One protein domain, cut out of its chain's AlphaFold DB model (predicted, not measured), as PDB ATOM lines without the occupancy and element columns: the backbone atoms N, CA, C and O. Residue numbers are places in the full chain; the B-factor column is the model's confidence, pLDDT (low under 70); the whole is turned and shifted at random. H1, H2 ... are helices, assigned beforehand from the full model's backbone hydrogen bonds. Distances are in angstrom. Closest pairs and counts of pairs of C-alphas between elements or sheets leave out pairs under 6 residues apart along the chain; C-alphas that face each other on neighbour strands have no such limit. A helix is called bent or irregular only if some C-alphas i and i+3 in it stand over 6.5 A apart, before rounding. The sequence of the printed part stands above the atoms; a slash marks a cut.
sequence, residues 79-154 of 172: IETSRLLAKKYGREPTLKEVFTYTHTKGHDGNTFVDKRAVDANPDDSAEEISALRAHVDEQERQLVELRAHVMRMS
ATOM      1  N   ILE A  79     303.045 244.413 331.712       80.38
ATOM      2  CA  ILE A  79     303.079 243.486 332.848       80.38
ATOM      3  C   ILE A  79     301.684 242.945 333.209       80.38
ATOM      4  O   ILE A  79     301.513 241.738 333.394       80.38
ATOM      5  N   GLU A  80     300.673 243.806 333.317       85.12
ATOM      6  CA  GLU A  80     299.300 243.386 333.629       85.12
ATOM      7  C   GLU A  80     298.703 242.535 332.508       85.12
ATOM      8  O   GLU A  80     298.064 241.512 332.779       85.12
ATOM      9  N   THR A  81     298.978 242.909 331.256       87.31
ATOM     10  CA  THR A  81     298.584 242.123 330.080       87.31
ATOM     11  C   THR A  81     299.255 240.751 330.091       87.31
ATOM     12  O   THR A  81     298.574 239.734 329.937       87.31
ATOM     13  N   SER A  82     300.562 240.698 330.361       89.88
ATOM     14  CA  SER A  82     301.301 239.442 330.465       89.88
ATOM     15  C   SER A  82     300.710 238.531 331.538       89.88
ATOM     16  O   SER A  82     300.506 237.342 331.307       89.88
ATOM     17  N   ARG A  83     300.345 239.078 332.705       91.88
ATOM     18  CA  ARG A  83     299.729 238.292 333.785       91.88
ATOM     19  C   ARG A  83     298.355 237.743 333.404       91.88
ATOM     20  O   ARG A  83     298.010 236.633 333.815       91.88
ATOM     21  N   LEU A  84     297.552 238.506 332.666       90.81
ATOM     22  CA  LEU A  84     296.242 238.057 332.199       90.81
ATOM     23  C   LEU A  84     296.379 236.931 331.165       90.81
ATOM     24  O   LEU A  84     295.722 235.898 331.297       90.81
ATOM     25  N   LEU A  85     297.275 237.089 330.192       91.88
ATOM     26  CA  LEU A  85     297.529 236.064 329.180       91.88
ATOM     27  C   LEU A  85     298.169 234.811 329.778       91.88
ATOM     28  O   LEU A  85     297.795 233.707 329.391       91.88
ATOM     29  N   ALA A  86     299.033 234.958 330.785       94.19
ATOM     30  CA  ALA A  86     299.609 233.817 331.485       94.19
ATOM     31  C   ALA A  86     298.544 232.938 332.149       94.19
ATOM     32  O   ALA A  86     298.599 231.713 332.070       94.19
ATOM     33  N   LYS A  87     297.523 233.563 332.747       94.81
ATOM     34  CA  LYS A  87     296.365 232.843 333.291       94.81
ATOM     35  C   LYS A  87     295.513 232.204 332.193       94.81
ATOM     36  O   LYS A  87     295.010 231.107 332.396       94.81
ATOM     37  N   LYS A  88     295.345 232.881 331.052       92.75
ATOM     38  CA  LYS A  88     294.536 232.401 329.921       92.75
ATOM     39  C   LYS A  88     295.152 231.173 329.245       92.75
ATOM     40  O   LYS A  88     294.423 230.251 328.899       92.75
ATOM     41  N   TYR A  89     296.467 231.172 329.047       93.12
ATOM     42  CA  TYR A  89     297.169 230.128 328.294       93.12
ATOM     43  C   TYR A  89     297.892 229.104 329.171       93.12
ATOM     44  O   TYR A  89     298.380 228.105 328.652       93.12
ATOM     45  N   GLY A  90     298.001 229.345 330.481       95.50
ATOM     46  CA  GLY A  90     298.751 228.475 331.391       95.50
ATOM     47  C   GLY A  90     300.266 228.483 331.149       95.50
ATOM     48  O   GLY A  90     300.966 227.606 331.643       95.50
ATOM     49  N   ARG A  91     300.777 229.459 330.389       96.25
ATOM     50  CA  ARG A  91     302.202 229.656 330.092       96.25
ATOM     51  C   ARG A  91     302.536 231.137 330.056       96.25
ATOM     52  O   ARG A  91     301.654 231.953 329.812       96.25
ATOM     53  N   GLU A  92     303.801 231.480 330.243       94.19
ATOM     54  CA  GLU A  92     304.266 232.853 330.045       94.19
ATOM     55  C   GLU A  92     304.000 233.293 328.588       94.19
ATOM     56  O   GLU A  92     304.312 232.535 327.662       94.19
ATOM     57  N   PRO A  93     303.335 234.441 328.359       92.88
ATOM     58  CA  PRO A  93     303.027 234.893 327.012       92.88
ATOM     59  C   PRO A  93     304.271 235.471 326.352       92.88
ATOM     60  O   PRO A  93     305.042 236.210 326.958       92.88
ATOM     61  N   THR A  94     304.427 235.190 325.068       94.69
ATOM     62  CA  THR A  94     305.498 235.772 324.264       94.69
ATOM     63  C   THR A  94     305.289 237.275 324.097       94.69
ATOM     64  O   THR A  94     304.160 237.772 324.082       94.69
ATOM     65  N   LEU A  95     306.379 238.009 323.871       87.81
ATOM     66  CA  LEU A  95     306.312 239.440 323.571       87.81
ATOM     67  C   LEU A  95     305.379 239.740 322.387       87.81
ATOM     68  O   LEU A  95     304.626 240.710 322.428       87.81
ATOM     69  N   LYS A  96     305.381 238.872 321.364       89.19
ATOM     70  CA  LYS A  96     304.479 238.976 320.212       89.19
ATOM     71  C   LYS A  96     303.014 238.857 320.634       89.19
ATOM     72  O   LYS A  96     302.207 239.670 320.209       89.19
ATOM     73  N   GLU A  97     302.668 237.896 321.489       90.12
ATOM     74  CA  GLU A  97     301.296 237.736 321.994       90.12
ATOM     75  C   GLU A  97     300.855 238.936 322.838       90.12
ATOM     76  O   GLU A  97     299.727 239.402 322.683       90.12
ATOM     77  N   VAL A  98     301.734 239.464 323.696       90.19
ATOM     78  CA  VAL A  98     301.455 240.666 324.498       90.19
ATOM     79  C   VAL A  98     301.221 241.870 323.587       90.19
ATOM     80  O   VAL A  98     300.207 242.546 323.732       90.19
ATOM     81  N   PHE A  99     302.105 242.087 322.610       88.06
ATOM     82  CA  PHE A  99     301.995 243.157 321.619       88.06
ATOM     83  C   PHE A  99     300.700 243.049 320.808       88.06
ATOM     84  O   PHE A  99     299.917 243.994 320.726       88.06
ATOM     85  N   THR A 100     300.416 241.877 320.244       88.88
ATOM     86  CA  THR A 100     299.189 241.663 319.479       88.88
ATOM     87  C   THR A 100     297.958 241.877 320.361       88.88
ATOM     88  O   THR A 100     297.014 242.527 319.933       88.88
ATOM     89  N   TYR A 101     297.953 241.419 321.613       86.94
ATOM     90  CA  TYR A 101     296.806 241.578 322.509       86.94
ATOM     91  C   TYR A 101     296.524 243.036 322.894       86.94
ATOM     92  O   TYR A 101     295.357 243.431 322.958       86.94
ATOM     93  N   THR A 102     297.562 243.841 323.153       83.81
ATOM     94  CA  THR A 102     297.394 245.264 323.495       83.81
ATOM     95  C   THR A 102     296.979 246.103 322.298       83.81
ATOM     96  O   THR A 102     296.308 247.120 322.469       83.81
ATOM     97  N   HIS A 103     297.363 245.682 321.096       80.38
ATOM     98  CA  HIS A 103     297.154 246.460 319.886       80.38
ATOM     99  C   HIS A 103     296.090 245.895 318.943       80.38
ATOM    100  O   HIS A 103     295.919 246.436 317.854       80.38
ATOM    101  N   THR A 104     295.334 244.872 319.348       85.75
ATOM    102  CA  THR A 104     294.194 244.351 318.575       85.75
ATOM    103  C   THR A 104     292.851 244.743 319.174       85.75
ATOM    104  O   THR A 104     292.670 244.864 320.390       85.75
ATOM    105  N   LYS A 105     291.880 245.001 318.299       80.75
ATOM    106  CA  LYS A 105     290.551 245.464 318.663       80.75
ATOM    107  C   LYS A 105     289.814 244.333 319.361       80.75
ATOM    108  O   LYS A 105     289.736 243.219 318.871       80.75
ATOM    109  N   GLY A 106     289.280 244.620 320.546       82.94
ATOM    110  CA  GLY A 106     288.533 243.618 321.309       82.94
ATOM    111  C   GLY A 106     289.346 242.366 321.660       82.94
ATOM    112  O   GLY A 106     288.746 241.369 322.048       82.94
ATOM    113  N   HIS A 107     290.680 242.420 321.547       81.31
ATOM    114  CA  HIS A 107     291.579 241.294 321.788       81.31
ATOM    115  C   HIS A 107     291.316 240.071 320.893       81.31
ATOM    116  O   HIS A 107     291.526 238.931 321.316       81.31
ATOM    117  N   ASP A 108     290.857 240.307 319.660       81.06
ATOM    118  CA  ASP A 108     290.630 239.268 318.649       81.06
ATOM    119  C   ASP A 108     291.932 238.622 318.138       81.06
ATOM    120  O   ASP A 108     291.912 237.515 317.599       81.06
ATOM    121  N   GLY A 109     293.074 239.279 318.356       80.38
ATOM    122  CA  GLY A 109     294.379 238.810 317.914       80.38
ATOM    123  C   GLY A 109     294.659 239.037 316.426       80.38
ATOM    124  O   GLY A 109     295.688 238.571 315.943       80.38
ATOM    125  N   ASN A 110     293.780 239.734 315.702       79.81
ATOM    126  CA  ASN A 110     293.882 239.905 314.252       79.81
ATOM    127  C   ASN A 110     293.611 241.340 313.768       79.81
ATOM    128  O   ASN A 110     294.340 241.810 312.895       79.81
ATOM    129  N   THR A 111     292.661 242.082 314.338       83.50
ATOM    130  CA  THR A 111     292.333 243.434 313.857       83.50
ATOM    131  C   THR A 111     293.141 244.476 314.610       83.50
ATOM    132  O   THR A 111     292.808 244.828 315.739       83.50
ATOM    133  N   PHE A 112     294.207 245.006 314.016       82.19
ATOM    134  CA  PHE A 112     295.025 246.007 314.697       82.19
ATOM    135  C   PHE A 112     294.260 247.337 314.892       82.19
ATOM    136  O   PHE A 112     293.498 247.776 314.033       82.19
ATOM    137  N   VAL A 113     294.438 247.977 316.050       79.75
ATOM    138  CA  VAL A 113     293.693 249.182 316.464       79.75
ATOM    139  C   VAL A 113     294.157 250.443 315.726       79.75
ATOM    140  O   VAL A 113     293.346 251.330 315.471       79.75
ATOM    141  N   ASP A 114     295.440 250.530 315.376       74.94
ATOM    142  CA  ASP A 114     296.022 251.618 314.583       74.94
ATOM    143  C   ASP A 114     296.484 251.166 313.181       74.94
ATOM    144  O   ASP A 114     297.383 250.349 313.007       74.94
ATOM    145  N   LYS A 115     295.887 251.764 312.149       73.62
ATOM    146  CA  LYS A 115     296.137 251.452 310.734       73.62
ATOM    147  C   LYS A 115     297.619 251.449 310.329       73.62
ATOM    148  O   LYS A 115     297.974 250.723 309.417       73.62
ATOM    149  N   ARG A 116     298.492 252.197 311.018       67.44
ATOM    150  CA  ARG A 116     299.930 252.266 310.688       67.44
ATOM    151  C   ARG A 116     300.702 250.975 310.959       67.44
ATOM    152  O   ARG A 116     301.770 250.805 310.391       67.44
ATOM    153  N   ALA A 117     300.206 250.073 311.808       61.31
ATOM    154  CA  ALA A 117     300.866 248.779 312.010       61.31
ATOM    155  C   ALA A 117     300.506 247.736 310.947       61.31
ATOM    156  O   ALA A 117     301.092 246.657 310.934       61.31
ATOM    157  N   VAL A 118     299.539 248.048 310.079       61.59
ATOM    158  CA  VAL A 118     299.215 247.227 308.907       61.59
ATOM    159  C   VAL A 118     300.298 247.391 307.834       61.59
ATOM    160  O   VAL A 118     300.609 246.437 307.135       61.59
ATOM    161  N   ASP A 119     300.930 248.568 307.776       56.69
ATOM    162  CA  ASP A 119     301.835 248.973 306.695       56.69
ATOM    163  C   ASP A 119     303.328 248.741 307.008       56.69
ATOM    164  O   ASP A 119     304.196 249.350 306.381       56.69
ATOM    165  N   ALA A 120     303.667 247.864 307.965       58.50
ATOM    166  CA  ALA A 120     305.022 247.312 308.032       58.50
ATOM    167  C   ALA A 120     305.206 246.400 306.808       58.50
ATOM    168  O   ALA A 120     304.951 245.204 306.904       58.50
ATOM    169  N   ASN A 121     305.533 246.998 305.657       51.09
ATOM    170  CA  ASN A 121     305.551 246.345 304.352       51.09
ATOM    171  C   ASN A 121     306.438 245.086 304.394       51.09
ATOM    172  O   ASN A 121     307.664 245.208 304.476       51.09
ATOM    173  N   PRO A 122     305.853 243.876 304.373       58.38
ATOM    174  CA  PRO A 122     306.633 242.648 304.418       58.38
ATOM    175  C   PRO A 122     307.443 242.440 303.129       58.38
ATOM    176  O   PRO A 122     308.494 241.801 303.194       58.38
ATOM    177  N   ASP A 123     307.014 243.039 302.014       60.62
ATOM    178  CA  ASP A 123     307.571 242.826 300.671       60.62
ATOM    179  C   ASP A 123     308.806 243.687 300.361       60.62
ATOM    180  O   ASP A 123     309.432 243.495 299.333       60.62
ATOM    181  N   ASP A 124     309.177 244.650 301.209       61.88
ATOM    182  CA  ASP A 124     310.504 245.287 301.106       61.88
ATOM    183  C   ASP A 124     311.532 244.546 301.984       61.88
ATOM    184  O   ASP A 124     312.737 244.561 301.725       61.88
ATOM    185  N   SER A 125     311.059 243.859 303.032       67.06
ATOM    186  CA  SER A 125     311.908 243.176 304.016       67.06
ATOM    187  C   SER A 125     312.287 241.746 303.619       67.06
ATOM    188  O   SER A 125     313.348 241.259 304.014       67.06
ATOM    189  N   ALA A 126     311.449 241.046 302.849       78.31
ATOM    190  CA  ALA A 126     311.681 239.649 302.483       78.31
ATOM    191  C   ALA A 126     312.870 239.489 301.516       78.31
ATOM    192  O   ALA A 126     313.653 238.541 301.631       78.31
ATOM    193  N   GLU A 127     313.039 240.442 300.610       81.25
ATOM    194  CA  GLU A 127     314.089 240.541 299.606       81.25
ATOM    195  C   GLU A 127     315.420 240.876 300.277       81.25
ATOM    196  O   GLU A 127     316.424 240.217 300.006       81.25
ATOM    197  N   GLU A 128     315.422 241.825 301.217       84.31
ATOM    198  CA  GLU A 128     316.596 242.169 302.026       84.31
ATOM    199  C   GLU A 128     317.052 240.973 302.879       84.31
ATOM    200  O   GLU A 128     318.235 240.625 302.902       84.31
ATOM    201  N   ILE A 129     316.109 240.265 303.509       89.50
ATOM    202  CA  ILE A 129     316.395 239.043 304.273       89.50
ATOM    203  C   ILE A 129     316.933 237.932 303.359       89.50
ATOM    204  O   ILE A 129     317.862 237.215 303.743       89.50
ATOM    205  N   SER A 130     316.377 237.774 302.156       91.06
ATOM    206  CA  SER A 130     316.827 236.767 301.186       91.06
ATOM    207  C   SER A 130     318.227 237.077 300.654       91.06
ATOM    208  O   SER A 130     319.065 236.177 300.578       91.06
ATOM    209  N   ALA A 131     318.517 238.345 300.361       93.19
ATOM    210  CA  ALA A 131     319.836 238.800 299.932       93.19
ATOM    211  C   ALA A 131     320.898 238.577 301.020       93.19
ATOM    212  O   ALA A 131     321.983 238.068 300.730       93.19
ATOM    213  N   LEU A 132     320.576 238.882 302.281       95.81
ATOM    214  CA  LEU A 132     321.475 238.633 303.411       95.81
ATOM    215  C   LEU A 132     321.758 237.139 303.605       95.81
ATOM    216  O   LEU A 132     322.908 236.765 303.823       95.81
ATOM    217  N   ARG A 133     320.741 236.275 303.479       95.81
ATOM    218  CA  ARG A 133     320.922 234.813 303.550       95.81
ATOM    219  C   ARG A 133     321.847 234.302 302.450       95.81
ATOM    220  O   ARG A 133     322.808 233.606 302.756       95.81
ATOM    221  N   ALA A 134     321.620 234.718 301.204       96.25
ATOM    222  CA  ALA A 134     322.470 234.326 300.083       96.25
ATOM    223  C   ALA A 134     323.931 234.767 300.278       96.25
ATOM    224  O   ALA A 134     324.857 234.029 299.943       96.25
ATOM    225  N   HIS A 135     324.149 235.952 300.855       96.88
ATOM    226  CA  HIS A 135     325.492 236.433 301.164       96.88
ATOM    227  C   HIS A 135     326.176 235.605 302.265       96.88
ATOM    228  O   HIS A 135     327.372 235.338 302.173       96.88
ATOM    229  N   VAL A 136     325.439 235.164 303.288       97.88
ATOM    230  CA  VAL A 136     325.975 234.254 304.316       97.88
ATOM    231  C   VAL A 136     326.352 232.905 303.701       97.88
ATOM    232  O   VAL A 136     327.470 232.445 303.915       97.88
ATOM    233  N   ASP A 137     325.485 232.326 302.868       97.56
ATOM    234  CA  ASP A 137     325.757 231.051 302.189       97.56
ATOM    235  C   ASP A 137     327.002 231.139 301.276       97.56
ATOM    236  O   ASP A 137     327.804 230.204 301.183       97.56
ATOM    237  N   GLU A 138     327.201 232.279 300.605       97.50
ATOM    238  CA  GLU A 138     328.410 232.576 299.827       97.50
ATOM    239  C   GLU A 138     329.663 232.618 300.710       97.50
ATOM    240  O   GLU A 138     330.663 231.971 300.391       97.50
ATOM    241  N   GLN A 139     329.610 233.328 301.840       98.06
ATOM    242  CA  GLN A 139     330.734 233.410 302.776       98.06
ATOM    243  C   GLN A 139     331.083 232.047 303.381       98.06
ATOM    244  O   GLN A 139     332.263 231.710 303.508       98.06
ATOM    245  N   GLU A 140     330.082 231.233 303.711       97.25
ATOM    246  CA  GLU A 140     330.298 229.874 304.205       97.25
ATOM    247  C   GLU A 140     330.991 229.000 303.157       97.25
ATOM    248  O   GLU A 140     331.936 228.273 303.481       97.25
ATOM    249  N   ARG A 141     330.602 229.114 301.882       97.12
ATOM    250  CA  ARG A 141     331.270 228.389 300.792       97.12
ATOM    251  C   ARG A 141     332.733 228.793 300.649       97.12
ATOM    252  O   ARG A 141     333.599 227.921 300.550       97.12
ATOM    253  N   GLN A 142     333.014 230.094 300.683       97.81
ATOM    254  CA  GLN A 142     334.381 230.618 300.624       97.81
ATOM    255  C   GLN A 142     335.227 230.117 301.798       97.81
ATOM    256  O   GLN A 142     336.389 229.744 301.621       97.81
ATOM    257  N   LEU A 143     334.644 230.037 302.996       97.88
ATOM    258  CA  LEU A 143     335.321 229.509 304.177       97.88
ATOM    259  C   LEU A 143     335.655 228.016 304.035       97.88
ATOM    260  O   LEU A 143     336.759 227.595 304.392       97.88
ATOM    261  N   VAL A 144     334.731 227.215 303.498       97.75
ATOM    262  CA  VAL A 144     334.960 225.785 303.229       97.75
ATOM    263  C   VAL A 144     336.094 225.596 302.221       97.75
ATOM    264  O   VAL A 144     336.976 224.760 302.439       97.75
ATOM    265  N   GLU A 145     336.112 226.389 301.153       96.88
ATOM    266  CA  GLU A 145     337.159 226.338 300.134       96.88
ATOM    267  C   GLU A 145     338.528 226.742 300.696       96.88
ATOM    268  O   GLU A 145     339.510 226.014 300.515       96.88
ATOM    269  N   LEU A 146     338.590 227.837 301.459       96.62
ATOM    270  CA  LEU A 146     339.810 228.279 302.133       96.62
ATOM    271  C   LEU A 146     340.340 227.201 303.082       96.62
ATOM    272  O   LEU A 146     341.529 226.874 303.058       96.62
ATOM    273  N   ARG A 147     339.461 226.591 303.883       96.44
ATOM    274  CA  ARG A 147     339.828 225.497 304.789       96.44
ATOM    275  C   ARG A 147     340.401 224.309 304.019       96.44
ATOM    276  O   ARG A 147     341.431 223.767 304.419       96.44
ATOM    277  N   ALA A 148     339.771 223.914 302.914       95.69
ATOM    278  CA  ALA A 148     340.258 222.823 302.074       95.69
ATOM    279  C   ALA A 148     341.615 223.151 301.431       95.69
ATOM    280  O   ALA A 148     342.481 222.280 301.328       95.69
ATOM    281  N   HIS A 149     341.825 224.401 301.017       95.81
ATOM    282  CA  HIS A 149     343.096 224.859 300.465       95.81
ATOM    283  C   HIS A 149     344.219 224.804 301.508       95.81
ATOM    284  O   HIS A 149     345.274 224.223 301.250       95.81
ATOM    285  N   VAL A 150     343.965 225.311 302.716       93.81
ATOM    286  CA  VAL A 150     344.917 225.265 303.837       93.81
ATOM    287  C   VAL A 150     345.281 223.825 304.198       93.81
ATOM    288  O   VAL A 150     346.463 223.515 304.320       93.81
ATOM    289  N   MET A 151     344.294 222.927 304.302       92.25
ATOM    290  CA  MET A 151     344.535 221.500 304.570       92.25
ATOM    291  C   MET A 151     345.411 220.835 303.501       92.25
ATOM    292  O   MET A 151     346.176 219.921 303.800       92.25
ATOM    293  N   ARG A 152     345.311 221.288 302.249       91.69
ATOM    294  CA  ARG A 152     346.109 220.766 301.135       91.69
ATOM    295  C   ARG A 152     347.552 221.256 301.190       91.69
ATOM    296  O   ARG A 152     348.465 220.465 300.983       91.69
ATOM    297  N   MET A 153     347.750 222.539 301.490       88.75
ATOM    298  CA  MET A 153     349.077 223.150 301.588       88.75
ATOM    299  C   MET A 153     349.866 222.630 302.794       88.75
ATOM    300  O   MET A 153     351.060 222.365 302.680       88.75
ATOM    301  N   SER A 154     349.214 222.410 303.937       84.31
ATOM    302  CA  SER A 154     349.894 221.910 305.140       84.31
ATOM    303  C   SER A 154     350.302 220.431 305.054       84.31
ATOM    304  O   SER A 154     351.215 220.014 305.763       84.31
TER     305      SER A 154
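AT A GLANCE: This is residues 79 to 154 of the 172 residues of an uncharacterized protein of Jatropha curcas (UniProt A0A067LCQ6). A small head of two short helices, H1 and H2, with a loop beside H2, sends out one long helix, H3, as a free arm that makes most of the length. The 76 printed residues hold three named helices, H1, H2 and H3 in that order, and no named strand: all helix. The whole is extended, with a radius of gyration of the C-alphas of 22.2 A and spans of 66 by 31 by 15 A.

HOW THE PARTS SIT: Look first at H1, residues 79 to 89, and H2, residues 95 to 103, joined by a tight link. They touch, closest at the C-alphas of Ser 82 and Val 98, 6.1 A apart. Their lines are about perpendicular, at 75 degrees. H3, residues 122 to 154, is apart from both. In H1 and H2 every O i to N i+4 pair is within hydrogen-bond range; in H3, 27 of 29 are.

IN THESE COORDINATES: Find C-alpha 79 at (303.079, 243.486, 332.848), where H1 begins; it measures 15.3 A, and H2 12.1 A. From C-alpha 122 at (306.633, 242.648, 304.418), H3 runs 48.0 A to C-alpha 154 at (349.894, 221.910, 305.140). H3 is neither bent nor irregular, but only just: C-alphas 124 and 127 are 6.1 A apart.

THE WHOLE: The two C-alphas farthest apart, those of Gly 106 and Ser 154, are 67.1 A apart. The printed part has no cut. The link from H2 to H3, 18 residues, is long. Residues 118 to 154 stand free. At residues 116 to 125 you will find pLDDT under 70.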